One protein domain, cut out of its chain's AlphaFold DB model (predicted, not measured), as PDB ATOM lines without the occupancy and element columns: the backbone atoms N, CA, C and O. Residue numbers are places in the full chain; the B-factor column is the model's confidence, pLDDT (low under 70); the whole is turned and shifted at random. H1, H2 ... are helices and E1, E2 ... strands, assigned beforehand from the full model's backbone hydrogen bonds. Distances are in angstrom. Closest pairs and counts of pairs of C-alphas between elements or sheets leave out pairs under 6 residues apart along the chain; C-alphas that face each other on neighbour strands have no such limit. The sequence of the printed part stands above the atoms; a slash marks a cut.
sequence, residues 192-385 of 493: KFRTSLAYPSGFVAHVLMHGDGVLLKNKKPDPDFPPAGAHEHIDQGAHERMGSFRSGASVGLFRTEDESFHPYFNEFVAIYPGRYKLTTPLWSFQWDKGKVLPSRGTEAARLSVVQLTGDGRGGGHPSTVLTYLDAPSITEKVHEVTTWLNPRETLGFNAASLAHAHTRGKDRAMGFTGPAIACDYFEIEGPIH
ATOM      1  N   LYS A 192     139.814 217.575 175.560       91.94
ATOM      2  CA  LYS A 192     139.183 216.275 175.384       91.94
ATOM      3  C   LYS A 192     140.192 215.314 174.770       91.94
ATOM      4  O   LYS A 192     140.561 215.441 173.603       91.94
ATOM      5  N   PHE A 193     140.645 214.357 175.565       90.12
ATOM      6  CA  PHE A 193     141.661 213.387 175.197       90.12
ATOM      7  C   PHE A 193     141.060 211.986 175.140       90.12
ATOM      8  O   PHE A 193     140.528 211.495 176.130       90.12
ATOM      9  N   ARG A 194     141.163 211.325 173.985       89.19
ATOM     10  CA  ARG A 194     140.692 209.950 173.796       89.19
ATOM     11  C   ARG A 194     141.861 209.028 173.477       89.19
ATOM     12  O   ARG A 194     142.668 209.330 172.604       89.19
ATOM     13  N   THR A 195     141.916 207.902 174.175       87.56
ATOM     14  CA  THR A 195     142.954 206.872 174.073       87.56
ATOM     15  C   THR A 195     142.337 205.474 174.219       87.56
ATOM     16  O   THR A 195     141.126 205.321 174.399       87.56
ATOM     17  N   SER A 196     143.161 204.442 174.089       87.44
ATOM     18  CA  SER A 196     142.821 203.038 174.315       87.44
ATOM     19  C   SER A 196     143.825 202.438 175.298       87.44
ATOM     20  O   SER A 196     144.920 202.969 175.481       87.44
ATOM     21  N   LEU A 197     143.481 201.305 175.912       87.88
ATOM     22  CA  LEU A 197     144.466 200.521 176.661       87.88
ATOM     23  C   LEU A 197     145.630 200.097 175.758       87.88
ATOM     24  O   LEU A 197     146.767 200.034 176.213       87.88
ATOM     25  N   ALA A 198     145.359 199.838 174.478       84.62
ATOM     26  CA  ALA A 198     146.365 199.469 173.498       84.62
ATOM     27  C   ALA A 198     146.869 200.716 172.770       84.62
ATOM     28  O   ALA A 198     146.154 201.298 171.958       84.62
ATOM     29  N   TYR A 199     148.115 201.093 173.042       78.62
ATOM     30  CA  TYR A 199     148.803 202.188 172.368       78.62
ATOM     31  C   TYR A 199     150.241 201.777 171.997       78.62
ATOM     32  O   TYR A 199     150.801 200.864 172.620       78.62
ATOM     33  N   PRO A 200     150.859 202.416 170.982       72.06
ATOM     34  CA  PRO A 200     152.224 202.099 170.560       72.06
ATOM     35  C   PRO A 200     153.234 202.214 171.709       72.06
ATOM     36  O   PRO A 200     153.204 203.177 172.473       72.06
ATOM     37  N   SER A 201     154.143 201.246 171.811       69.31
ATOM     38  CA  SER A 201     155.176 201.165 172.855       69.31
ATOM     39  C   SER A 201     154.635 201.079 174.295       69.31
ATOM     40  O   SER A 201     155.374 201.316 175.253       69.31
ATOM     41  N   GLY A 202     153.350 200.754 174.463       74.94
ATOM     42  CA  GLY A 202     152.706 200.565 175.758       74.94
ATOM     43  C   GLY A 202     152.815 199.145 176.306       74.94
ATOM     44  O   GLY A 202     152.912 198.179 175.554       74.94
ATOM     45  N   PHE A 203     152.717 199.002 177.633       80.81
ATOM     46  CA  PHE A 203     152.732 197.694 178.306       80.81
ATOM     47  C   PHE A 203     151.646 196.744 177.769       80.81
ATOM     48  O   PHE A 203     151.887 195.559 177.554       80.81
ATOM     49  N   VAL A 204     150.458 197.273 177.467       84.69
ATOM     50  CA  VAL A 204     149.342 196.474 176.944       84.69
ATOM     51  C   VAL A 204     149.615 195.947 175.529       84.69
ATOM     52  O   VAL A 204     149.139 194.868 175.190       84.69
ATOM     53  N   ALA A 205     150.424 196.627 174.709       82.44
ATOM     54  CA  ALA A 205     150.825 196.076 173.411       82.44
ATOM     55  C   ALA A 205     151.598 194.756 173.593       82.44
ATOM     56  O   ALA A 205     151.326 193.781 172.892       82.44
ATOM     57  N   HIS A 206     152.473 194.679 174.604       82.38
ATOM     58  CA  HIS A 206     153.143 193.430 174.974       82.38
ATOM     59  C   HIS A 206     152.141 192.365 175.447       82.38
ATOM     60  O   HIS A 206     152.209 191.223 174.996       82.38
ATOM     61  N   VAL A 207     151.172 192.729 176.294       86.56
ATOM     62  CA  VAL A 207     150.102 191.818 176.757       86.56
ATOM     63  C   VAL A 207     149.358 191.169 175.586       86.56
ATOM     64  O   VAL A 207     149.185 189.949 175.558       86.56
ATOM     65  N   LEU A 208     148.965 191.971 174.595       87.44
ATOM     66  CA  LEU A 208     148.249 191.514 173.402       87.44
ATOM     67  C   LEU A 208     149.090 190.544 172.562       87.44
ATOM     68  O   LEU A 208     148.600 189.504 172.122       87.44
ATOM     69  N   MET A 209     150.378 190.843 172.385       82.50
ATOM     70  CA  MET A 209     151.302 189.972 171.652       82.50
ATOM     71  C   MET A 209     151.569 188.648 172.377       82.50
ATOM     72  O   MET A 209     151.770 187.614 171.738       82.50
ATOM     73  N   HIS A 210     151.574 188.647 173.710       83.12
ATOM     74  CA  HIS A 210     151.795 187.442 174.515       83.12
ATOM     75  C   HIS A 210     150.521 186.617 174.759       83.12
ATOM     76  O   HIS A 210     150.626 185.459 175.158       83.12
ATOM     77  N   GLY A 211     149.351 187.156 174.404       87.31
ATOM     78  CA  GLY A 211     148.070 186.451 174.407       87.31
ATOM     79  C   GLY A 211     147.245 186.603 175.679       87.31
ATOM     80  O   GLY A 211     146.136 186.084 175.721       87.31
ATOM     81  N   ASP A 212     147.722 187.353 176.676       88.31
ATOM     82  CA  ASP A 212     146.964 187.634 177.906       88.31
ATOM     83  C   ASP A 212     145.842 188.681 177.684       88.31
ATOM     84  O   ASP A 212     145.111 189.055 178.608       88.31
ATOM     85  N   GLY A 213     145.673 189.130 176.438       91.25
ATOM     86  CA  GLY A 213     144.535 189.901 175.955       91.25
ATOM     87  C   GLY A 213     144.379 189.808 174.434       91.25
ATOM     88  O   GLY A 213     145.198 189.200 173.742       91.25
ATOM     89  N   VAL A 214     143.326 190.433 173.909       91.88
ATOM     90  CA  VAL A 214     142.972 190.454 172.481       91.88
ATOM     91  C   VAL A 214     142.497 191.831 172.026       91.88
ATOM     92  O   VAL A 214     141.876 192.566 172.795       91.88
ATOM     93  N   LEU A 215     142.758 192.159 170.758       90.94
ATOM     94  CA  LEU A 215     142.111 193.279 170.078       90.94
ATOM     95  C   LEU A 215     140.832 192.808 169.401       90.94
ATOM     96  O   LEU A 215     140.787 191.737 168.792       90.94
ATOM     97  N   LEU A 216     139.788 193.617 169.533       90.06
ATOM     98  CA  LEU A 216     138.460 193.309 169.042       90.06
ATOM     99  C   LEU A 216     137.935 194.449 168.176       90.06
ATOM    100  O   LEU A 216     138.028 195.622 168.527       90.06
ATOM    101  N   LYS A 217     137.290 194.084 167.073       88.25
ATOM    102  CA  LYS A 217     136.577 194.990 166.177       88.25
ATOM    103  C   LYS A 217     135.181 194.434 165.960       88.25
ATOM    104  O   LYS A 217     135.018 193.287 165.546       88.25
ATOM    105  N   ASN A 218     134.155 195.217 166.290       88.38
ATOM    106  CA  ASN A 218     132.758 194.762 166.262       88.38
ATOM    107  C   ASN A 218     132.535 193.453 167.056       88.38
ATOM    108  O   ASN A 218     131.840 192.548 166.590       88.38
ATOM    109  N   LYS A 219     133.151 193.343 168.245       90.81
ATOM    110  CA  LYS A 219     133.057 192.180 169.159       90.81
ATOM    111  C   LYS A 219     133.569 190.858 168.570       90.81
ATOM    112  O   LYS A 219     133.180 189.780 169.012       90.81
ATOM    113  N   LYS A 220     134.445 190.935 167.573       90.88
ATOM    114  CA  LYS A 220     135.175 189.801 166.998       90.88
ATOM    115  C   LYS A 220     136.669 190.106 167.043       90.88
ATOM    116  O   LYS A 220     137.003 191.289 167.074       90.88
ATOM    117  N   PRO A 221     137.548 189.091 167.042       89.62
ATOM    118  CA  PRO A 221     138.982 189.318 166.908       89.62
ATOM    119  C   PRO A 221     139.287 190.257 165.743       89.62
ATOM    120  O   PRO A 221     138.692 190.112 164.670       89.62
ATOM    121  N   ASP A 222     140.158 191.234 165.975       87.06
ATOM    122  CA  ASP A 222     140.536 192.189 164.941       87.06
ATOM    123  C   ASP A 222     141.266 191.449 163.800       87.06
ATOM    124  O   ASP A 222     142.280 190.796 164.054       87.06
ATOM    125  N   PRO A 223     140.776 191.499 162.547       81.88
ATOM    126  CA  PRO A 223     141.461 190.857 161.427       81.88
ATOM    127  C   PRO A 223     142.847 191.456 161.149       81.88
ATOM    128  O   PRO A 223     143.708 190.754 160.623       81.88
ATOM    129  N   ASP A 224     143.074 192.723 161.513       79.38
ATOM    130  CA  ASP A 224     144.343 193.431 161.309       79.38
ATOM    131  C   ASP A 224     145.355 193.139 162.443       79.38
ATOM    132  O   ASP A 224     146.546 193.451 162.334       79.38
ATOM    133  N   PHE A 225     144.885 192.535 163.542       81.31
ATOM    134  CA  PHE A 225     145.686 192.082 164.679       81.31
ATOM    135  C   PHE A 225     145.085 190.785 165.253       81.31
ATOM    136  O   PHE A 225     144.352 190.822 166.250       81.31
ATOM    137  N   PRO A 226     145.347 189.625 164.620       82.25
ATOM    138  CA  PRO A 226     144.787 188.360 165.075       82.25
ATOM    139  C   PRO A 226     145.286 188.008 166.490       82.25
ATOM    140  O   PRO A 226     146.374 188.424 166.884       82.25
ATOM    141  N   PRO A 227     144.519 187.248 167.291       86.25
ATOM    142  CA  PRO A 227     144.937 186.832 168.628       86.25
ATOM    143  C   PRO A 227     146.233 186.019 168.609       86.25
ATOM    144  O   PRO A 227     146.487 185.256 167.681       86.25
ATOM    145  N   ALA A 228     147.010 186.098 169.692       84.44
ATOM    146  CA  ALA A 228     148.239 185.317 169.802       84.44
ATOM    147  C   ALA A 228     147.975 183.808 169.742       84.44
ATOM    148  O   ALA A 228     147.201 183.277 170.544       84.44
ATOM    149  N   GLY A 229     148.682 183.129 168.838       80.75
ATOM    150  CA  GLY A 229     148.647 181.677 168.659       80.75
ATOM    151  C   GLY A 229     150.034 181.076 168.411       80.75
ATOM    152  O   GLY A 229     151.061 181.721 168.620       80.75
ATOM    153  N   ALA A 230     150.067 179.829 167.933       64.62
ATOM    154  CA  ALA A 230     151.289 179.041 167.754       64.62
ATOM    155  C   ALA A 230     152.328 179.629 166.784       64.62
ATOM    156  O   ALA A 230     153.516 179.324 166.924       64.62
ATOM    157  N   HIS A 231     151.892 180.420 165.799       54.94
ATOM    158  CA  HIS A 231     152.731 180.909 164.697       54.94
ATOM    159  C   HIS A 231     152.415 182.346 164.260       54.94
ATOM    160  O   HIS A 231     152.895 182.791 163.223       54.94
ATOM    161  N   GLU A 232     151.638 183.086 165.044       55.16
ATOM    162  CA  GLU A 232     151.116 184.387 164.635       55.16
ATOM    163  C   GLU A 232     151.462 185.422 165.689       55.16
ATOM    164  O   GLU A 232     150.855 185.446 166.754       55.16
ATOM    165  N   HIS A 233     152.519 186.179 165.396       58.53
ATOM    166  CA  HIS A 233     152.634 187.621 165.612       58.53
ATOM    167  C   HIS A 233     153.891 188.095 164.887       58.53
ATOM    168  O   HIS A 233     154.993 187.614 165.162       58.53
ATOM    169  N   ILE A 234     153.734 189.020 163.943       59.34
ATOM    170  CA  ILE A 234     154.868 189.812 163.449       59.34
ATOM    171  C   ILE A 234     155.427 190.641 164.621       59.34
ATOM    172  O   ILE A 234     154.747 190.837 165.632       59.34
ATOM    173  N   ASP A 235     156.675 191.102 164.532       69.75
ATOM    174  CA  ASP A 235     157.255 191.891 165.623       69.75
ATOM    175  C   ASP A 235     156.411 193.141 165.954       69.75
ATOM    176  O   ASP A 235     155.671 193.670 165.118       69.75
ATOM    177  N   GLN A 236     156.519 193.623 167.196       63.56
ATOM    178  CA  GLN A 236     155.743 194.766 167.689       63.56
ATOM    179  C   GLN A 236     155.906 195.999 166.796       63.56
ATOM    180  O   GLN A 236     154.939 196.707 166.516       63.56
ATOM    181  N   GLY A 237     157.131 196.238 166.323       62.66
ATOM    182  CA  GLY A 237     157.451 197.381 165.480       62.66
ATOM    183  C   GLY A 237     156.707 197.342 164.146       62.66
ATOM    184  O   GLY A 237     156.338 198.390 163.621       62.66
ATOM    185  N   ALA A 238     156.449 196.157 163.593       65.25
ATOM    186  CA  ALA A 238     155.654 195.989 162.387       65.25
ATOM    187  C   ALA A 238     154.188 196.383 162.618       65.25
ATOM    188  O   ALA A 238     153.651 197.173 161.841       65.25
ATOM    189  N   HIS A 239     153.572 195.950 163.720       69.69
ATOM    190  CA  HIS A 239     152.215 196.377 164.092       69.69
ATOM    191  C   HIS A 239     152.114 197.877 164.391       69.69
ATOM    192  O   HIS A 239     151.153 198.536 163.986       69.69
ATOM    193  N   GLU A 240     153.130 198.456 165.032       68.62
ATOM    194  CA  GLU A 240     153.195 199.900 165.270       68.62
ATOM    195  C   GLU A 240     153.274 200.698 163.961       68.62
ATOM    196  O   GLU A 240     152.592 201.719 163.830       68.62
ATOM    197  N   ARG A 241     154.048 200.218 162.974       68.56
ATOM    198  CA  ARG A 241     154.135 200.819 161.630       68.56
ATOM    199  C   ARG A 241     152.828 200.699 160.846       68.56
ATOM    200  O   ARG A 241     152.496 201.617 160.104       68.56
ATOM    201  N   MET A 242     152.085 199.607 161.025       67.00
ATOM    202  CA  MET A 242     150.773 199.402 160.395       67.00
ATOM    203  C   MET A 242     149.639 200.162 161.094       67.00
ATOM    204  O   MET A 242     148.542 200.257 160.556       67.00
ATOM    205  N   GLY A 243     149.892 200.729 162.278       66.94
ATOM    206  CA  GLY A 243     148.905 201.519 163.007       66.94
ATOM    207  C   GLY A 243     147.849 200.696 163.749       66.94
ATOM    208  O   GLY A 243     146.844 201.275 164.155       66.94
ATOM    209  N   SER A 244     148.078 199.397 163.992       66.69
ATOM    210  CA  SER A 244     147.117 198.488 164.651       66.69
ATOM    211  C   SER A 244     146.640 198.980 166.030       66.69
ATOM    212  O   SER A 244     145.549 198.642 166.469       66.69
ATOM    213  N   PHE A 245     147.430 199.823 166.704       69.00
ATOM    214  CA  PHE A 245     147.123 200.380 168.030       69.00
ATOM    215  C   PHE A 245     146.598 201.829 167.998       69.00
ATOM    216  O   PHE A 245     146.534 202.477 169.037       69.00
ATOM    217  N   ARG A 246     146.315 202.406 166.816       59.62
ATOM    218  CA  ARG A 246     146.098 203.863 166.679       59.62
ATOM    219  C   ARG A 246     144.643 204.337 166.622       59.62
ATOM    220  O   ARG A 246     144.457 205.543 166.742       59.62
ATOM    221  N   SER A 247     143.629 203.469 166.517       54.41
ATOM    222  CA  SER A 247     142.226 203.869 166.766       54.41
ATOM    223  C   SER A 247     141.214 202.720 166.675       54.41
ATOM    224  O   SER A 247     141.119 202.072 165.637       54.41
ATOM    225  N   GLY A 248     140.360 202.586 167.696       58.19
ATOM    226  CA  GLY A 248     139.002 202.031 167.570       58.19
ATOM    227  C   GLY A 248     138.805 200.543 167.866       58.19
ATOM    228  O   GLY A 248     137.661 200.094 167.846       58.19
ATOM    229  N   ALA A 249     139.872 199.792 168.142       70.94
ATOM    230  CA  ALA A 249     139.762 198.408 168.587       70.94
ATOM    231  C   ALA A 249     139.556 198.345 170.105       70.94
ATOM    232  O   ALA A 249     140.296 198.975 170.869       70.94
ATOM    233  N   SER A 250     138.569 197.560 170.530       89.19
ATOM    234  CA  SER A 250     138.343 197.254 171.937       89.19
ATOM    235  C   SER A 250     139.434 196.321 172.434       89.19
ATOM    236  O   SER A 250     139.802 195.359 171.757       89.19
ATOM    237  N   VAL A 251     139.926 196.569 173.639       93.56
ATOM    238  CA  VAL A 251     140.944 195.733 174.274       93.56
ATOM    239  C   VAL A 251     140.260 194.802 175.257       93.56
ATOM    240  O   VAL A 251     139.749 195.261 176.277       93.56
ATOM    241  N   GLY A 252     140.251 193.506 174.955       94.69
ATOM    242  CA  GLY A 252     139.790 192.453 175.857       94.69
ATOM    243  C   GLY A 252     140.939 191.912 176.701       94.69
ATOM    244  O   GLY A 252     141.912 191.417 176.143       94.69
ATOM    245  N   LEU A 253     140.833 191.976 178.028       94.81
ATOM    246  CA  LEU A 253     141.824 191.422 178.957       94.81
ATOM    247  C   LEU A 253     141.280 190.171 179.652       94.81
ATOM    248  O   LEU A 253     140.105 190.130 180.019       94.81
ATOM    249  N   PHE A 254     142.142 189.172 179.859       93.88
ATOM    250  CA  PHE A 254     141.764 187.859 180.406       93.88
ATOM    251  C   PHE A 254     142.043 187.676 181.901       93.88
ATOM    252  O   PHE A 254     141.708 186.637 182.467       93.88
ATOM    253  N   ARG A 255     142.682 188.655 182.545       90.62
ATOM    254  CA  ARG A 255     143.138 188.552 183.935       90.62
ATOM    255  C   ARG A 255     143.096 189.891 184.656       90.62
ATOM    256  O   ARG A 255     143.107 190.951 184.028       90.62
ATOM    257  N   THR A 256     143.112 189.810 185.981       88.12
ATOM    258  CA  THR A 256     143.267 190.960 186.872       88.12
ATOM    259  C   THR A 256     144.717 191.474 186.919       88.12
ATOM    260  O   THR A 256     145.661 190.778 186.530       88.12
ATOM    261  N   GLU A 257     144.863 192.714 187.382       83.38
ATOM    262  CA  GLU A 257     146.137 193.388 187.643       83.38
ATOM    263  C   GLU A 257     146.929 192.716 188.774       83.38
ATOM    264  O   GLU A 257     146.361 192.334 189.796       83.38
ATOM    265  N   ASP A 258     148.246 192.619 188.611       80.94
ATOM    266  CA  ASP A 258     149.199 192.206 189.648       80.94
ATOM    267  C   ASP A 258     150.580 192.811 189.378       80.94
ATOM    268  O   ASP A 258     150.739 193.564 188.424       80.94
ATOM    269  N   GLU A 259     151.584 192.454 190.186       71.69
ATOM    270  CA  GLU A 259     152.963 192.962 190.088       71.69
ATOM    271  C   GLU A 259     153.615 192.810 188.701       71.69
ATOM    272  O   GLU A 259     154.634 193.445 188.430       71.69
ATOM    273  N   SER A 260     153.083 191.962 187.816       75.62
ATOM    274  CA  SER A 260     153.592 191.759 186.456       75.62
ATOM    275  C   SER A 260     152.623 192.219 185.366       75.62
ATOM    276  O   SER A 260     152.952 192.081 184.189       75.62
ATOM    277  N   PHE A 261     151.447 192.753 185.709       82.19
ATOM    278  CA  PHE A 261     150.387 193.081 184.757       82.19
ATOM    279  C   PHE A 261     149.697 194.394 185.122       82.19
ATOM    280  O   PHE A 261     148.885 194.408 186.035       82.19
ATOM    281  N   HIS A 262     149.974 195.472 184.378       83.69
ATOM    282  CA  HIS A 262     149.590 196.848 184.726       83.69
ATOM    283  C   HIS A 262     148.972 197.617 183.536       83.69
ATOM    284  O   HIS A 262     149.681 198.321 182.808       83.69
ATOM    285  N   PRO A 263     147.662 197.476 183.269       87.56
ATOM    286  CA  PRO A 263     147.006 198.141 182.142       87.56
ATOM    287  C   PRO A 263     146.717 199.618 182.455       87.56
ATOM    288  O   PRO A 263     145.702 199.944 183.065       87.56
ATOM    289  N   TYR A 264     147.602 200.533 182.048       87.62
ATOM    290  CA  TYR A 264     147.463 201.976 182.308       87.62
ATOM    291  C   TYR A 264     147.237 202.796 181.035       87.62
ATOM    292  O   TYR A 264     147.777 202.485 179.971       87.62
ATOM    293  N   PHE A 265     146.509 203.905 181.164       87.44
ATOM    294  CA  PHE A 265     146.253 204.880 180.100       87.44
ATOM    295  C   PHE A 265     147.378 205.926 179.988       87.44
ATOM    296  O   PHE A 265     147.140 207.133 180.027       87.44
ATOM    297  N   ASN A 266     148.627 205.472 179.840       80.25
ATOM    298  CA  ASN A 266     149.819 206.332 179.945       80.25
ATOM    299  C   ASN A 266     149.965 207.388 178.830       80.25
ATOM    300  O   ASN A 266     150.821 208.266 178.944       80.25
ATOM    301  N   GLU A 267     149.165 207.331 177.757       85.06
ATOM    302  CA  GLU A 267     149.116 208.420 176.769       85.06
ATOM    303  C   GLU A 267     148.529 209.717 177.359       85.06
ATOM    304  O   GLU A 267     148.731 210.792 176.786       85.06
ATOM    305  N   PHE A 268     147.847 209.644 178.506       88.81
ATOM    306  CA  PHE A 268     147.379 210.799 179.263       88.81
ATOM    307  C   PHE A 268     148.089 210.924 180.610       88.81
ATOM    308  O   PHE A 268     148.292 209.944 181.329       88.81
ATOM    309  N   VAL A 269     148.358 212.168 180.996       89.94
ATOM    310  CA  VAL A 269     148.671 212.543 182.372       89.94
ATOM    311  C   VAL A 269     147.966 213.846 182.734       89.94
ATOM    312  O   VAL A 269     147.976 214.795 181.954       89.94
ATOM    313  N   ALA A 270     147.404 213.946 183.933       90.94
ATOM    314  CA  ALA A 270     146.966 215.223 184.470       90.94
ATOM    315  C   ALA A 270     148.167 216.181 184.588       90.94
ATOM    316  O   ALA A 270     149.161 215.907 185.263       90.94
ATOM    317  N   ILE A 271     148.086 217.302 183.871       89.38
ATOM    318  CA  ILE A 271     149.072 218.391 183.932       89.38
ATOM    319  C   ILE A 271     148.670 219.377 185.021       89.38
ATOM    320  O   ILE A 271     149.511 219.822 185.796       89.38
ATOM    321  N   TYR A 272     147.377 219.689 185.078       89.12
ATOM    322  CA  TYR A 272     146.817 220.664 185.992       89.12
ATOM    323  C   TYR A 272     146.000 219.949 187.070       89.12
ATOM    324  O   TYR A 272     145.257 219.022 186.746       89.12
ATOM    325  N   PRO A 273     146.099 220.369 188.339       90.44
ATOM    326  CA  PRO A 273     145.188 219.891 189.365       90.44
ATOM    327  C   PRO A 273     143.766 220.376 189.063       90.44
ATOM    328  O   PRO A 273     143.555 221.558 188.780       90.44
ATOM    329  N   GLY A 274     142.779 219.489 189.142       92.56
ATOM    330  CA  GLY A 274     141.390 219.871 188.903       92.56
ATOM    331  C   GLY A 274     140.442 218.691 188.788       92.56
ATOM    332  O   GLY A 274     140.827 217.538 188.983       92.56
ATOM    333  N   ARG A 275     139.180 218.982 188.460       94.25
ATOM    334  CA  ARG A 275     138.185 217.947 188.163       94.25
ATOM    335  C   ARG A 275     138.307 217.507 186.708       94.25
ATOM    336  O   ARG A 275     138.458 218.338 185.821       94.25
ATOM    337  N   TYR A 276     138.192 216.213 186.471       96.06
ATOM    338  CA  TYR A 276     138.216 215.592 185.157       96.06
ATOM    339  C   TYR A 276     137.001 214.684 185.018       96.06
ATOM    340  O   TYR A 276     136.673 213.937 185.943       96.06
ATOM    341  N   LYS A 277     136.340 214.750 183.863       97.31
ATOM    342  CA  LYS A 277     135.291 213.808 183.476       97.31
ATOM    343  C   LYS A 277     135.937 212.660 182.706       97.31
ATOM    344  O   LYS A 277     136.641 212.890 181.729       97.31
ATOM    345  N   LEU A 278     135.707 211.438 183.163       96.50
ATOM    346  CA  LEU A 278     136.217 210.203 182.582       96.50
ATOM    347  C   LEU A 278     135.053 209.446 181.950       96.50
ATOM    348  O   LEU A 278     134.029 209.260 182.606       96.50
ATOM    349  N   THR A 279     135.227 208.967 180.724       96.62
ATOM    350  CA  THR A 279     134.230 208.171 180.006       96.62
ATOM    351  C   THR A 279     134.867 206.888 179.491       96.62
ATOM    352  O   THR A 279     135.880 206.923 178.789       96.62
ATOM    353  N   THR A 280     134.278 205.739 179.825       95.00
ATOM    354  CA  THR A 280     134.769 204.434 179.365       95.00
ATOM    355  C   THR A 280     133.624 203.450 179.140       95.00
ATOM    356  O   THR A 280     132.860 203.172 180.069       95.00
ATOM    357  N   PRO A 281     133.446 202.932 177.914       95.81
ATOM    358  CA  PRO A 281     132.519 201.842 177.665       95.81
ATOM    359  C   PRO A 281     133.164 200.495 177.960       95.81
ATOM    360  O   PRO A 281     134.270 200.203 177.496       95.81
ATOM    361  N   LEU A 282     132.444 199.689 178.739       97.12
ATOM    362  CA  LEU A 282     132.888 198.388 179.210       97.12
ATOM    363  C   LEU A 282     131.836 197.319 178.932       97.12
ATOM    364  O   LEU A 282     130.630 197.553 179.041       97.12
ATOM    365  N   TRP A 283     132.310 196.118 178.627       97.50
ATOM    366  CA  TRP A 283     131.492 194.917 178.484       97.50
ATOM    367  C   TRP A 283     132.340 193.682 178.763       97.50
ATOM    368  O   TRP A 283     133.568 193.737 178.751       97.50
ATOM    369  N   SER A 284     131.698 192.557 179.046       97.56
ATOM    370  CA  SER A 284     132.381 191.288 179.279       97.56
ATOM    371  C   SER A 284     132.010 190.249 178.235       97.56
ATOM    372  O   SER A 284     130.955 190.316 177.598       97.56
ATOM    373  N   PHE A 285     132.891 189.275 178.057       97.56
ATOM    374  CA  PHE A 285     132.634 188.115 177.218       97.56
ATOM    375  C   PHE A 285     133.341 186.875 177.757       97.56
ATOM    376  O   PHE A 285     134.353 186.953 178.448       97.56
ATOM    377  N   GLN A 286     132.823 185.711 177.391       96.62
ATOM    378  CA  GLN A 286     133.519 184.445 177.524       96.62
ATOM    379  C   GLN A 286     134.378 184.241 176.274       96.62
ATOM    380  O   GLN A 286     133.867 184.150 175.158       96.62
ATOM    381  N   TRP A 287     135.688 184.149 176.455       95.69
ATOM    382  CA  TRP A 287     136.598 183.711 175.412       95.69
ATOM    383  C   TRP A 287     136.617 182.184 175.344       95.69
ATOM    384  O   TRP A 287     136.725 181.509 176.373       95.69
ATOM    385  N   ASP A 288     136.519 181.643 174.134       94.81
ATOM    386  CA  ASP A 288     136.686 180.219 173.856       94.81
ATOM    387  C   ASP A 288     137.505 180.028 172.576       94.81
ATOM    388  O   ASP A 288     136.964 180.006 171.468       94.81
ATOM    389  N   LYS A 289     138.832 179.936 172.732       92.12
ATOM    390  CA  LYS A 289     139.773 179.540 171.670       92.12
ATOM    391  C   LYS A 289     139.587 180.300 170.349       92.12
ATOM    392  O   LYS A 289     139.429 179.701 169.285       92.12
ATOM    393  N   GLY A 290     139.554 181.630 170.416       90.44
ATOM    394  CA  GLY A 290     139.337 182.493 169.246       90.44
ATOM    395  C   GLY A 290     137.900 182.986 169.069       90.44
ATOM    396  O   GLY A 290     137.647 183.833 168.212       90.44
ATOM    397  N   LYS A 291     136.944 182.477 169.856       93.56
ATOM    398  CA  LYS A 291     135.532 182.875 169.784       93.56
ATOM    399  C   LYS A 291     135.141 183.749 170.969       93.56
ATOM    400  O   LYS A 291     135.460 183.446 172.114       93.56
ATOM    401  N   VAL A 292     134.392 184.806 170.670       96.25
ATOM    402  CA  VAL A 292     133.732 185.671 171.653       96.25
ATOM    403  C   VAL A 292     132.321 185.132 171.880       96.25
ATOM    404  O   VAL A 292     131.512 185.095 170.953       96.25
ATOM    405  N   LEU A 293     132.035 184.694 173.102       97.19
ATOM    406  CA  LEU A 293     130.753 184.140 173.535       97.19
ATOM    407  C   LEU A 293     130.172 184.980 174.686       97.19
ATOM    408  O   LEU A 293     130.915 185.694 175.360       97.19
ATOM    409  N   PRO A 294     128.861 184.901 174.958       97.06
ATOM    410  CA  PRO A 294     128.284 185.528 176.142       97.06
ATOM    411  C   PRO A 294     128.925 185.034 177.447       97.06
ATOM    412  O   PRO A 294     129.064 183.830 177.664       97.06
ATOM    413  N   SER A 295     129.280 185.969 178.331       93.31
ATOM    414  CA  SER A 295     129.655 185.691 179.722       93.31
ATOM    415  C   SER A 295     128.489 185.096 180.506       93.31
ATOM    416  O   SER A 295     127.322 185.342 180.192       93.31
ATOM    417  N   ARG A 296     128.813 184.392 181.597       91.06
ATOM    418  CA  ARG A 296     127.829 183.848 182.551       91.06
ATOM    419  C   ARG A 296     127.062 184.928 183.320       91.06
ATOM    420  O   ARG A 296     125.976 184.651 183.818       91.06
ATOM    421  N   GLY A 297     127.622 186.128 183.430       92.38
ATOM    422  CA  GLY A 297     127.025 187.248 184.144       92.38
ATOM    423  C   GLY A 297     127.733 188.563 183.842       92.38
ATOM    424  O   GLY A 297     128.536 188.653 182.914       92.38
ATOM    425  N   THR A 298     127.393 189.579 184.626       96.50
ATOM    426  CA  THR A 298     128.086 190.868 184.633       96.50
ATOM    427  C   THR A 298     129.400 190.724 185.390       96.50
ATOM    428  O   THR A 298     129.407 190.258 186.526       96.50
ATOM    429  N   GLU A 299     130.492 191.140 184.759       97.25
ATOM    430  CA  GLU A 299     131.814 191.229 185.383       97.25
ATOM    431  C   GLU A 299     132.042 192.648 185.931       97.25
ATOM    432  O   GLU A 299     131.253 193.553 185.658       97.25
ATOM    433  N   ALA A 300     133.115 192.870 186.689       96.69
ATOM    434  CA  ALA A 300     133.455 194.170 187.259       96.69
ATOM    435  C   ALA A 300     134.881 194.585 186.886       96.69
ATOM    436  O   ALA A 300     135.845 193.852 187.119       96.69
ATOM    437  N   ALA A 301     135.019 195.795 186.350       96.12
ATOM    438  CA  ALA A 301     136.299 196.464 186.174       96.12
ATOM    439  C   ALA A 301     136.554 197.440 187.326       96.12
ATOM    440  O   ALA A 301     135.629 197.924 187.971       96.12
ATOM    441  N   ARG A 302     137.815 197.777 187.560       94.56
ATOM    442  CA  ARG A 302     138.257 198.795 188.507       94.56
ATOM    443  C   ARG A 302     139.016 199.869 187.750       94.56
ATOM    444  O   ARG A 302     139.963 199.559 187.027       94.56
ATOM    445  N   LEU A 303     138.642 201.122 187.986       94.25
ATOM    446  CA  LEU A 303     139.473 202.269 187.647       94.25
ATOM    447  C   LEU A 303     140.260 202.709 188.875       94.25
ATOM    448  O   LEU A 303     139.761 202.684 190.004       94.25
ATOM    449  N   SER A 304     141.499 203.121 188.653       92.38
ATOM    450  CA  SER A 304     142.388 203.613 189.700       92.38
ATOM    451  C   SER A 304     143.177 204.823 189.226       92.38
ATOM    452  O   SER A 304     143.418 204.980 188.035       92.38
ATOM    453  N   VAL A 305     143.569 205.676 190.163       91.25
ATOM    454  CA  VAL A 305     144.500 206.777 189.931       91.25
ATOM    455  C   VAL A 305     145.909 206.266 190.191       91.25
ATOM    456  O   VAL A 305     146.171 205.685 191.244       91.25
ATOM    457  N   VAL A 306     146.808 206.477 189.237       87.00
ATOM    458  CA  VAL A 306     148.207 206.051 189.302       87.00
ATOM    459  C   VAL A 306     149.085 207.293 189.341       87.00
ATOM    460  O   VAL A 306     149.128 208.062 188.382       87.00
ATOM    461  N   GLN A 307     149.802 207.482 190.445       84.25
ATOM    462  CA  GLN A 307     150.778 208.558 190.574       84.25
ATOM    463  C   GLN A 307     152.093 208.145 189.906       84.25
ATOM    464  O   GLN A 307     152.748 207.199 190.339       84.25
ATOM    465  N   LEU A 308     152.519 208.879 188.879       76.12
ATOM    466  CA  LEU A 308     153.751 208.569 188.157       76.12
ATOM    467  C   LEU A 308     154.973 209.221 188.824       76.12
ATOM    468  O   LEU A 308     155.100 210.453 188.903       76.12
ATOM    469  N   THR A 309     155.912 208.386 189.268       68.94
ATOM    470  CA  THR A 309     157.212 208.806 189.812       68.94
ATOM    471  C   THR A 309     158.272 208.958 188.715       68.94
ATOM    472  O   THR A 309     158.183 208.343 187.656       68.94
ATOM    473  N   GLY A 310     159.292 209.792 188.952       67.44
ATOM    474  CA  GLY A 310     160.413 209.958 188.013       67.44
ATOM    475  C   GLY A 310     159.999 210.504 186.640       67.44
ATOM    476  O   GLY A 310     159.235 211.465 186.565       67.44
ATOM    477  N   ASP A 311     160.517 209.905 185.568       60.69
ATOM    478  CA  ASP A 311     160.242 210.230 184.157       60.69
ATOM    479  C   ASP A 311     159.113 209.372 183.539       60.69
ATOM    480  O   ASP A 311     158.849 209.441 182.333       60.69
ATOM    481  N   GLY A 312     158.445 208.560 184.368       59.16
ATOM    482  CA  GLY A 312     157.406 207.622 183.951       59.16
ATOM    483  C   GLY A 312     157.928 206.293 183.399       59.16
ATOM    484  O   GLY A 312     157.118 205.486 182.955       59.16
ATOM    485  N   ARG A 313     159.249 206.036 183.413       52.72
ATOM    486  CA  ARG A 313     159.849 204.776 182.927       52.72
ATOM    487  C   ARG A 313     160.054 203.711 184.018       52.72
ATOM    488  O   ARG A 313     160.600 202.652 183.722       52.72
ATOM    489  N   GLY A 314     159.600 203.945 185.254       46.44
ATOM    490  CA  GLY A 314     159.662 202.968 186.349       46.44
ATOM    491  C   GLY A 314     158.726 203.289 187.524       46.44
ATOM    492  O   GLY A 314     158.452 204.458 187.791       46.44
ATOM    493  N   GLY A 315     158.266 202.239 188.224       49.94
ATOM    494  CA  GLY A 315     157.536 202.335 189.501       49.94
ATOM    495  C   GLY A 315     156.006 202.338 189.407       49.94
ATOM    496  O   GLY A 315     155.373 203.304 189.817       49.94
ATOM    497  N   GLY A 316     155.395 201.265 188.893       55.47
ATOM    498  CA  GLY A 316     153.956 201.055 189.083       55.47
ATOM    499  C   GLY A 316     153.640 200.728 190.550       55.47
ATOM    500  O   GLY A 316     154.239 199.803 191.092       55.47
ATOM    501  N   HIS A 317     152.686 201.479 191.120       56.12
ATOM    502  CA  HIS A 317     152.038 201.387 192.448       56.12
ATOM    503  C   HIS A 317     152.660 202.189 193.601       56.12
ATOM    504  O   HIS A 317     153.839 202.023 193.899       56.12
ATOM    505  N   PRO A 318     151.877 203.041 194.302       57.09
ATOM    506  CA  PRO A 318     150.476 202.801 194.673       57.09
ATOM    507  C   PRO A 318     149.425 203.381 193.713       57.09
ATOM    508  O   PRO A 318     149.431 204.567 193.387       57.09
ATOM    509  N   SER A 319     148.478 202.529 193.313       71.88
ATOM    510  CA  SER A 319     147.228 202.926 192.669       71.88
ATOM    511  C   SER A 319     146.152 203.205 193.726       71.88
ATOM    512  O   SER A 319     145.850 202.322 194.537       71.88
ATOM    513  N   THR A 320     145.523 204.376 193.702       86.56
ATOM    514  CA  THR A 320     144.343 204.654 194.535       86.56
ATOM    515  C   THR A 320     143.103 204.190 193.790       86.56
ATOM    516  O   THR A 320     142.861 204.617 192.662       86.56
ATOM    517  N   VAL A 321     142.308 203.308 194.394       91.44
ATOM    518  CA  VAL A 321     141.058 202.850 193.776       91.44
ATOM    519  C   VAL A 321     140.108 204.033 193.634       91.44
ATOM    520  O   VAL A 321     139.765 204.669 194.627       91.44
ATOM    521  N   LEU A 322     139.687 204.309 192.401       92.69
ATOM    522  CA  LEU A 322     138.711 205.351 192.118       92.69
ATOM    523  C   LEU A 322     137.297 204.795 192.264       92.69
ATOM    524  O   LEU A 322     136.492 205.321 193.025       92.69
ATOM    525  N   THR A 323     136.991 203.730 191.521       95.31
ATOM    526  CA  THR A 323     135.669 203.095 191.534       95.31
ATOM    527  C   THR A 323     135.701 201.711 190.879       95.31
ATOM    528  O   THR A 323     136.663 201.361 190.184       95.31
ATOM    529  N   TYR A 324     134.627 200.950 191.077       96.50
ATOM    530  CA  TYR A 324     134.325 199.718 190.352       96.50
ATOM    531  C   TYR A 324     133.174 199.966 189.374       96.50
ATOM    532  O   TYR A 324     132.213 200.659 189.703       96.50
ATOM    533  N   LEU A 325     133.282 199.409 188.171       97.44
ATOM    534  CA  LEU A 325     132.368 199.623 187.055       97.44
ATOM    535  C   LEU A 325     131.867 198.284 186.513       97.44
ATOM    536  O   LEU A 325     132.659 197.383 186.235       97.44
ATOM    537  N   ASP A 326     130.557 198.173 186.318       97.75
ATOM    538  CA  ASP A 326     129.940 196.967 185.758       97.75
ATOM    539  C   ASP A 326     130.288 196.771 184.276       97.75
ATOM    540  O   ASP A 326     130.172 197.695 183.473       97.75
ATOM    541  N   ALA A 327     130.573 195.539 183.878       97.88
ATOM    542  CA  ALA A 327     130.796 195.127 182.497       97.88
ATOM    543  C   ALA A 327     129.784 194.026 182.111       97.88
ATOM    544  O   ALA A 327     130.048 192.831 182.305       97.88
ATOM    545  N   PRO A 328     128.596 194.396 181.589       97.88
ATOM    546  CA  PRO A 328     127.567 193.432 181.203       97.88
ATOM    547  C   PRO A 328     128.027 192.494 180.083       97.88
ATOM    548  O   PRO A 328     128.870 192.843 179.259       97.88
ATOM    549  N   SER A 329     127.433 191.301 180.026       97.38
ATOM    550  CA  SER A 329     127.730 190.294 179.000       97.38
ATOM    551  C   SER A 329     127.357 190.796 177.600       97.38
ATOM    552  O   SER A 329     126.186 191.073 177.329       97.38
ATOM    553  N   ILE A 330     128.351 190.933 176.713       95.12
ATOM    554  CA  ILE A 330     128.258 191.327 175.289       95.12
ATOM    555  C   ILE A 330     127.638 192.710 175.033       95.12
ATOM    556  O   ILE A 330     127.747 193.238 173.927       95.12
ATOM    557  N   THR A 331     127.007 193.337 176.017       94.31
ATOM    558  CA  THR A 331     126.341 194.634 175.896       94.31
ATOM    559  C   THR A 331     127.246 195.717 176.449       94.31
ATOM    560  O   THR A 331     127.589 195.692 177.627       94.31
ATOM    561  N   GLU A 332     127.611 196.664 175.588       93.81
ATOM    562  CA  GLU A 332     128.409 197.828 175.964       93.81
ATOM    563  C   GLU A 332     127.633 198.692 176.967       93.81
ATOM    564  O   GLU A 332     126.487 199.073 176.715       93.81
ATOM    565  N   LYS A 333     128.263 199.000 178.104       97.31
ATOM    566  CA  LYS A 333     127.777 199.972 179.085       97.31
ATOM    567  C   LYS A 333     128.785 201.111 179.184       97.31
ATOM    568  O   LYS A 333     129.916 200.900 179.610       97.31
ATOM    569  N   VAL A 334     128.362 202.313 178.796       97.62
ATOM    570  CA  VAL A 334     129.157 203.539 178.940       97.62
ATOM    571  C   VAL A 334     129.103 204.005 180.391       97.62
ATOM    572  O   VAL A 334     128.019 204.206 180.938       97.62
ATOM    573  N   HIS A 335     130.270 204.193 181.001       97.88
ATOM    574  CA  HIS A 335     130.403 204.761 182.340       97.88
ATOM    575  C   HIS A 335     130.984 206.160 182.262       97.88
ATOM    576  O   HIS A 335     131.982 206.366 181.576       97.88
ATOM    577  N   GLU A 336     130.388 207.090 183.005       97.50
ATOM    578  CA  GLU A 336     130.908 208.441 183.197       97.50
ATOM    579  C   GLU A 336     131.239 208.658 184.678       97.50
ATOM    580  O   GLU A 336     130.395 208.436 185.549       97.50
ATOM    581  N   VAL A 337     132.467 209.084 184.975       95.88
ATOM    582  CA  VAL A 337     132.959 209.322 186.339       95.88
ATOM    583  C   VAL A 337     133.655 210.672 186.386       95.88
ATOM    584  O   VAL A 337     134.593 210.909 185.633       95.88
ATOM    585  N   THR A 338     133.245 211.547 187.299       95.62
ATOM    586  CA  THR A 338     133.959 212.803 187.558       95.62
ATOM    587  C   THR A 338     134.837 212.638 188.789       95.62
ATOM    588  O   THR A 338     134.343 212.261 189.850       95.62
ATOM    589  N   THR A 339     136.128 212.938 188.666       94.75
ATOM    590  CA  THR A 339     137.088 212.840 189.774       94.75
ATOM    591  C   THR A 339     138.068 214.002 189.785       94.75
ATOM    592  O   THR A 339     138.277 214.657 188.769       94.75
ATOM    593  N   TRP A 340     138.689 214.255 190.936       93.50
ATOM    594  CA  TRP A 340     139.875 215.101 191.013       93.50
ATOM    595  C   TRP A 340     141.111 214.323 190.554       93.50
ATOM    596  O   TRP A 340     141.257 213.163 190.940       93.50
ATOM    597  N   LEU A 341     141.986 214.964 189.776       93.06
ATOM    598  CA  LEU A 341     143.333 214.475 189.474       93.06
ATOM    599  C   LEU A 341     144.366 215.548 189.831       93.06
ATOM    600  O   LEU A 341     144.136 216.740 189.617       93.06
ATOM    601  N   ASN A 342     145.506 215.120 190.361       90.06
ATOM    602  CA  ASN A 342     146.678 215.941 190.646       90.06
ATOM    603  C   ASN A 342     147.701 215.864 189.501       90.06
ATOM    604  O   ASN A 342     147.686 214.921 188.706       90.06
ATOM    605  N   PRO A 343     148.647 216.816 189.423       87.00
ATOM    606  CA  PRO A 343     149.739 216.738 188.469       87.00
ATOM    607  C   PRO A 343     150.469 215.397 188.538       87.00
ATOM    608  O   PRO A 343     150.810 214.912 189.620       87.00
ATOM    609  N   ARG A 344     150.786 214.842 187.367       85.56
ATOM    610  CA  ARG A 344     151.505 213.566 187.205       85.56
ATOM    611  C   ARG A 344     150.695 212.319 187.570       85.56
ATOM    612  O   ARG A 344     151.277 211.241 187.684       85.56
ATOM    613  N   GLU A 345     149.381 212.441 187.699       88.88
ATOM    614  CA  GLU A 345     148.483 211.293 187.810       88.88
ATOM    615  C   GLU A 345     147.979 210.835 186.433       88.88
ATOM    616  O   GLU A 345     147.661 211.640 185.557       88.88
ATOM    617  N   THR A 346     147.899 209.521 186.248       89.62
ATOM    618  CA  THR A 346     147.213 208.861 185.131       89.62
ATOM    619  C   THR A 346     146.193 207.862 185.677       89.62
ATOM    620  O   THR A 346     145.965 207.792 186.887       89.62
ATOM    621  N   LEU A 347     145.541 207.110 184.795       90.81
ATOM    622  CA  LEU A 347     144.495 206.168 185.159       90.81
ATOM    623  C   LEU A 347     144.933 204.737 184.851       90.81
ATOM    624  O   LEU A 347     145.448 204.442 183.773       90.81
ATOM    625  N   GLY A 348     144.696 203.848 185.809       90.88
ATOM    626  CA  GLY A 348     144.868 202.410 185.666       90.88
ATOM    627  C   GLY A 348     143.534 201.693 185.520       90.88
ATOM    628  O   GLY A 348     142.532 202.089 186.123       90.88
ATOM    629  N   PHE A 349     143.543 200.616 184.744       92.62
ATOM    630  CA  PHE A 349     142.414 199.733 184.499       92.62
ATOM    631  C   PHE A 349     142.736 198.324 184.993       92.62
ATOM    632  O   PHE A 349     143.786 197.769 184.684       92.62
ATOM    633  N   ASN A 350     141.803 197.716 185.714       92.56
ATOM    634  CA  ASN A 350     141.932 196.346 186.188       92.56
ATOM    635  C   ASN A 350     140.620 195.589 185.946       92.56
ATOM    636  O   ASN A 350     139.550 196.065 186.318       92.56
ATOM    637  N   ALA A 351     140.699 194.393 185.364       94.00
ATOM    638  CA  ALA A 351     139.570 193.474 185.278       94.00
ATOM    639  C   ALA A 351     139.337 192.765 186.632       94.00
ATOM    640  O   ALA A 351     139.729 191.618 186.832       94.00
ATOM    641  N   ALA A 352     138.754 193.495 187.585       92.81
ATOM    642  CA  ALA A 352     138.768 193.179 189.013       92.81
ATOM    643  C   ALA A 352     138.020 191.900 189.420       92.81
ATOM    644  O   ALA A 352     138.403 191.273 190.404       92.81
ATOM    645  N   SER A 353     136.959 191.514 188.708       94.50
ATOM    646  CA  SER A 353     136.230 190.268 188.999       94.50
ATOM    647  C   SER A 353     136.884 189.022 188.397       94.50
ATOM    648  O   SER A 353     136.514 187.905 188.763       94.50
ATOM    649  N   LEU A 354     137.848 189.187 187.483       93.25
ATOM    650  CA  LEU A 354     138.497 188.060 186.826       93.25
ATOM    651  C   LEU A 354     139.528 187.416 187.753       93.25
ATOM    652  O   LEU A 354     140.287 188.090 188.446       93.25
ATOM    653  N   ALA A 355     139.606 186.086 187.718       86.00
ATOM    654  CA  ALA A 355     140.674 185.365 188.396       86.00
ATOM    655  C   ALA A 355     142.041 185.661 187.750       86.00
ATOM    656  O   ALA A 355     142.135 186.004 186.568       86.00
ATOM    657  N   HIS A 356     143.124 185.453 188.502       83.25
ATOM    658  CA  HIS A 356     144.456 185.414 187.903       83.25
ATOM    659  C   HIS A 356     144.529 184.242 186.915       83.25
ATOM    660  O   HIS A 356     144.425 183.076 187.299       83.25
ATOM    661  N   ALA A 357     144.719 184.555 185.636       80.25
ATOM    662  CA  ALA A 357     144.837 183.582 184.559       80.25
ATOM    663  C   ALA A 357     146.003 183.965 183.646       80.25
ATOM    664  O   ALA A 357     146.211 185.138 183.361       80.25
ATOM    665  N   HIS A 358     146.779 182.982 183.193       78.75
ATOM    666  CA  HIS A 358     147.831 183.185 182.196       78.75
ATOM    667  C   HIS A 358     147.511 182.353 180.963       78.75
ATOM    668  O   HIS A 358     147.263 181.147 181.085       78.75
ATOM    669  N   THR A 359     147.630 182.938 179.778       80.75
ATOM    670  CA  THR A 359     147.552 182.183 178.526       80.75
ATOM    671  C   THR A 359     148.896 181.508 178.240       80.75
ATOM    672  O   THR A 359     149.675 181.941 177.391       80.75
ATOM    673  N   ARG A 360     149.226 180.465 179.014       72.38
ATOM    674  CA  ARG A 360     150.472 179.689 178.864       72.38
ATOM    675  C   ARG A 360     150.365 178.675 177.721       72.38
ATOM    676  O   ARG A 360     149.284 178.197 177.399       72.38
ATOM    677  N   GLY A 361     151.513 178.278 177.173       77.12
ATOM    678  CA  GLY A 361     151.612 177.248 176.134       77.12
ATOM    679  C   GLY A 361     151.763 177.815 174.722       77.12
ATOM    680  O   GLY A 361     151.807 179.028 174.523       77.12
ATOM    681  N   LYS A 362     151.885 176.917 173.734       81.62
ATOM    682  CA  LYS A 362     152.140 177.287 172.332       81.62
ATOM    683  C   LYS A 362     150.986 178.103 171.741       81.62
ATOM    684  O   LYS A 362     151.229 179.059 171.019       81.62
ATOM    685  N   ASP A 363     149.752 177.759 172.104       85.12
ATOM    686  CA  ASP A 363     148.549 178.333 171.497       85.12
ATOM    687  C   ASP A 363     148.061 179.623 172.175       85.12
ATOM    688  O   ASP A 363     147.131 180.235 171.666       85.12
ATOM    689  N   ARG A 364     148.681 180.062 173.283       88.44
ATOM    690  CA  ARG A 364     148.411 181.350 173.961       88.44
ATOM    691  C   ARG A 364     146.907 181.672 174.063       88.44
ATOM    692  O   ARG A 364     146.156 180.861 174.605       88.44
ATOM    693  N   ALA A 365     146.461 182.827 173.551       89.62
ATOM    694  CA  ALA A 365     145.056 183.232 173.538       89.62
ATOM    695  C   ALA A 365     144.189 182.216 172.785       89.62
ATOM    696  O   ALA A 365     143.103 181.869 173.239       89.62
ATOM    697  N   MET A 366     144.670 181.669 171.669       91.69
ATOM    698  CA  MET A 366     143.944 180.664 170.881       91.69
ATOM    699  C   MET A 366     143.778 179.314 171.600       91.69
ATOM    700  O   MET A 366     142.879 178.550 171.254       91.69
ATOM    701  N   GLY A 367     144.585 179.027 172.623       90.69
ATOM    702  CA  GLY A 367     144.427 177.861 173.501       90.69
ATOM    703  C   GLY A 367     143.593 178.124 174.758       90.69
ATOM    704  O   GLY A 367     143.235 177.177 175.460       90.69
ATOM    705  N   PHE A 368     143.292 179.389 175.054       92.38
ATOM    706  CA  PHE A 368     142.637 179.808 176.289       92.38
ATOM    707  C   PHE A 368     141.107 179.745 176.194       92.38
ATOM    708  O   PHE A 368     140.510 180.061 175.163       92.38
ATOM    709  N   THR A 369     140.475 179.393 177.313       93.62
ATOM    710  CA  THR A 369     139.029 179.502 177.526       93.62
ATOM    711  C   THR A 369     138.807 180.125 178.904       93.62
ATOM    712  O   THR A 369     139.227 179.557 179.912       93.62
ATOM    713  N   GLY A 370     138.147 181.279 178.966       93.75
ATOM    714  CA  GLY A 370     137.924 182.003 180.220       93.75
ATOM    715  C   GLY A 370     137.155 183.314 180.035       93.75
ATOM    716  O   GLY A 370     136.939 183.736 178.900       93.75
ATOM    717  N   PRO A 371     136.699 183.939 181.131       95.56
ATOM    718  CA  PRO A 371     136.044 185.240 181.078       95.56
ATOM    719  C   PRO A 371     137.040 186.349 180.723       95.56
ATOM    720  O   PRO A 371     138.244 186.233 180.958       95.56
ATOM    721  N   ALA A 372     136.520 187.431 180.162       95.69
ATOM    722  CA  ALA A 372     137.281 188.589 179.735       95.69
ATOM    723  C   ALA A 372     136.463 189.867 179.927       95.69
ATOM    724  O   ALA A 372     135.233 189.854 179.804       95.69
ATOM    725  N   ILE A 373     137.150 190.983 180.163       96.88
ATOM    726  CA  ILE A 373     136.540 192.316 180.155       96.88
ATOM    727  C   ILE A 373     137.151 193.117 179.012       96.88
ATOM    728  O   ILE A 373     138.373 193.214 178.895       96.88
ATOM    729  N   ALA A 374     136.287 193.682 178.176       95.94
ATOM    730  CA  ALA A 374     136.639 194.594 177.107       95.94
ATOM    731  C   ALA A 374     136.493 196.052 177.553       95.94
ATOM    732  O   ALA A 374     135.502 196.428 178.179       95.94
ATOM    733  N   CYS A 375     137.476 196.862 177.170       95.31
ATOM    734  CA  CYS A 375     137.428 198.317 177.214       95.31
ATOM    735  C   CYS A 375     137.516 198.850 175.784       95.31
ATOM    736  O   CYS A 375     138.510 198.610 175.093       95.31
ATOM    737  N   ASP A 376     136.470 199.539 175.327       92.44
ATOM    738  CA  ASP A 376     136.397 200.030 173.945       92.44
ATOM    739  C   ASP A 376     137.291 201.255 173.738       92.44
ATOM    740  O   ASP A 376     138.016 201.364 172.750       92.44
ATOM    741  N   TYR A 377     137.240 202.188 174.687       91.00
ATOM    742  CA  TYR A 377     138.113 203.351 174.741       91.00
ATOM    743  C   TYR A 377     138.103 203.971 176.136       91.00
ATOM    744  O   TYR A 377     137.256 203.675 176.986       91.00
ATOM    745  N   PHE A 378     139.031 204.899 176.330       91.88
ATOM    746  CA  PHE A 378     139.050 205.797 177.465       91.88
ATOM    747  C   PHE A 378     139.091 207.235 176.981       91.88
ATOM    748  O   PHE A 378     139.896 207.599 176.123       91.88
ATOM    749  N   GLU A 379     138.186 208.046 177.498       94.00
ATOM    750  CA  GLU A 379     138.079 209.454 177.173       94.00
ATOM    751  C   GLU A 379     138.126 210.274 178.457       94.00
ATOM    752  O   GLU A 379     137.526 209.912 179.465       94.00
ATOM    753  N   ILE A 380     138.882 211.362 178.417       95.12
ATOM    754  CA  ILE A 380     139.138 212.241 179.550       95.12
ATOM    755  C   ILE A 380     138.893 213.662 179.079       95.12
ATOM    756  O   ILE A 380     139.432 214.079 178.056       95.12
ATOM    757  N   GLU A 381     138.105 214.411 179.835       95.94
ATOM    758  CA  GLU A 381     137.823 215.815 179.576       95.94
ATOM    759  C   GLU A 381     138.162 216.639 180.819       95.94
ATOM    760  O   GLU A 381     137.629 216.400 181.907       95.94
ATOM    761  N   GLY A 382     139.076 217.597 180.669       94.25
ATOM    762  CA  GLY A 382     139.443 218.518 181.739       94.25
ATOM    763  C   GLY A 382     140.794 219.211 181.528       94.25
ATOM    764  O   GLY A 382     141.434 219.021 180.493       94.25
ATOM    765  N   PRO A 383     141.250 220.012 182.504       93.88
ATOM    766  CA  PRO A 383     140.611 220.242 183.799       93.88
ATOM    767  C   PRO A 383     139.321 221.065 183.669       93.88
ATOM    768  O   PRO A 383     139.208 221.958 182.833       93.88
ATOM    769  N   ILE A 384     138.340 220.758 184.512       93.19
ATOM    770  CA  ILE A 384     137.057 221.451 184.620       93.19
ATOM    771  C   ILE A 384     137.106 222.342 185.860       93.19
ATOM    772  O   ILE A 384     137.388 221.873 186.968       93.19
ATOM    773  N   HIS A 385     136.807 223.627 185.673       90.12
ATOM    774  CA  HIS A 385     136.727 224.616 186.743       90.12
ATOM    775  C   HIS A 385     135.351 225.287 186.726       90.12
ATOM    776  O   HIS A 385     134.975 225.884 185.719       90.12
TER     777      HIS A 385
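Overview. This is residues 192 to 385 of the 493 residues of an uncharacterized protein of Gemmataceae bacterium (UniProt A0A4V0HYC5). Two sheets stand partly face to face, a sandwich with strands crossed at 41 degrees: a large, strongly twisted, branched sheet threaded by the long strand E4, and a small sheet of E7, E6 and E9. H1 packs on E2 of the large sheet, with H2 next to H1 and H3 at the sheet's margin. The printed part has 194 residues, with the order E1 H1 E2 H2 E3 E4 E5 E6 E7 E8 E9 H3 E10 E11. It is mostly strand, antiparallel in both sheets, and compact, with a radius of gyration of the C-alphas of 15.9 A and spans of 49 by 36 by 28 A.

Arrangement. Start at E1, residues 192 to 195, antiparallel to E11, residues 378 to 384; N 193 and O 380 are 2.8 A apart. H1, residues 203 to 210, is on the large sheet over E2, residues 213 to 217, at a height of 7.7 A; its closest C-alphas to E2 are those of Leu 208 and Val 214, 5.5 A. H1 only just touches H2, residues 236 to 242, with 3 pairs of C-alphas within 8 A, the closest those of Met 209 and Gln 236, 7.6 A. E3, residues 250 to 253, has antiparallel E2 on one side, N 214 to O 252 at 2.8 A, and antiparallel E10, residues 369 to 375, on the other, N 251 to O 375 at 2.9 A. E4, residues 274 to 288, has E5, residues 291 to 293, and E8, residues 333 to 341, on one side, and E10 and E11 on the other. Look there for N 286 and O 293, 2.8 A, in the hairpin E4 and E5; N 276 and O 339, 2.8 A; N 285 and O 372, 3.0 A; and N 279 and O 379, 2.8 A. In the small sheet, E6, residues 299 to 307, is the inner strand between E7, residues 319 to 327, its hairpin partner, and E9, residues 345 to 350; N 301 and O 325 are 2.8 A apart, N 304 and O 348 2.9 A. H3, residues 364 to 367, only grazes the large sheet. Every O i to N i+4 pair is within hydrogen-bond range in H1 and H2; H3 is too short for one.

Along the chain. Find C-alpha 192 at (139.183, 216.275, 175.384), where E1 begins. E4 runs 42.7 A from C-alpha 274 at (141.390, 219.871, 188.903); E6 spans 26.2 A and E8 23.7 A. E7, 20.8 A long, bends by 64 degrees at residue 322. E11 ends at C-alpha 384, (137.057, 221.451, 184.620).

Size, cuts and confidence. The C-alphas of Lys 362 and His 385 are the two farthest apart, 51.8 A. The printed part has no cut. The long links are E2 to H2, E3 to E4, E6 to E7 and E9 to H3. The pLDDT is under 70 at residue 201, residues 230 to 248 and residues 309 to 318.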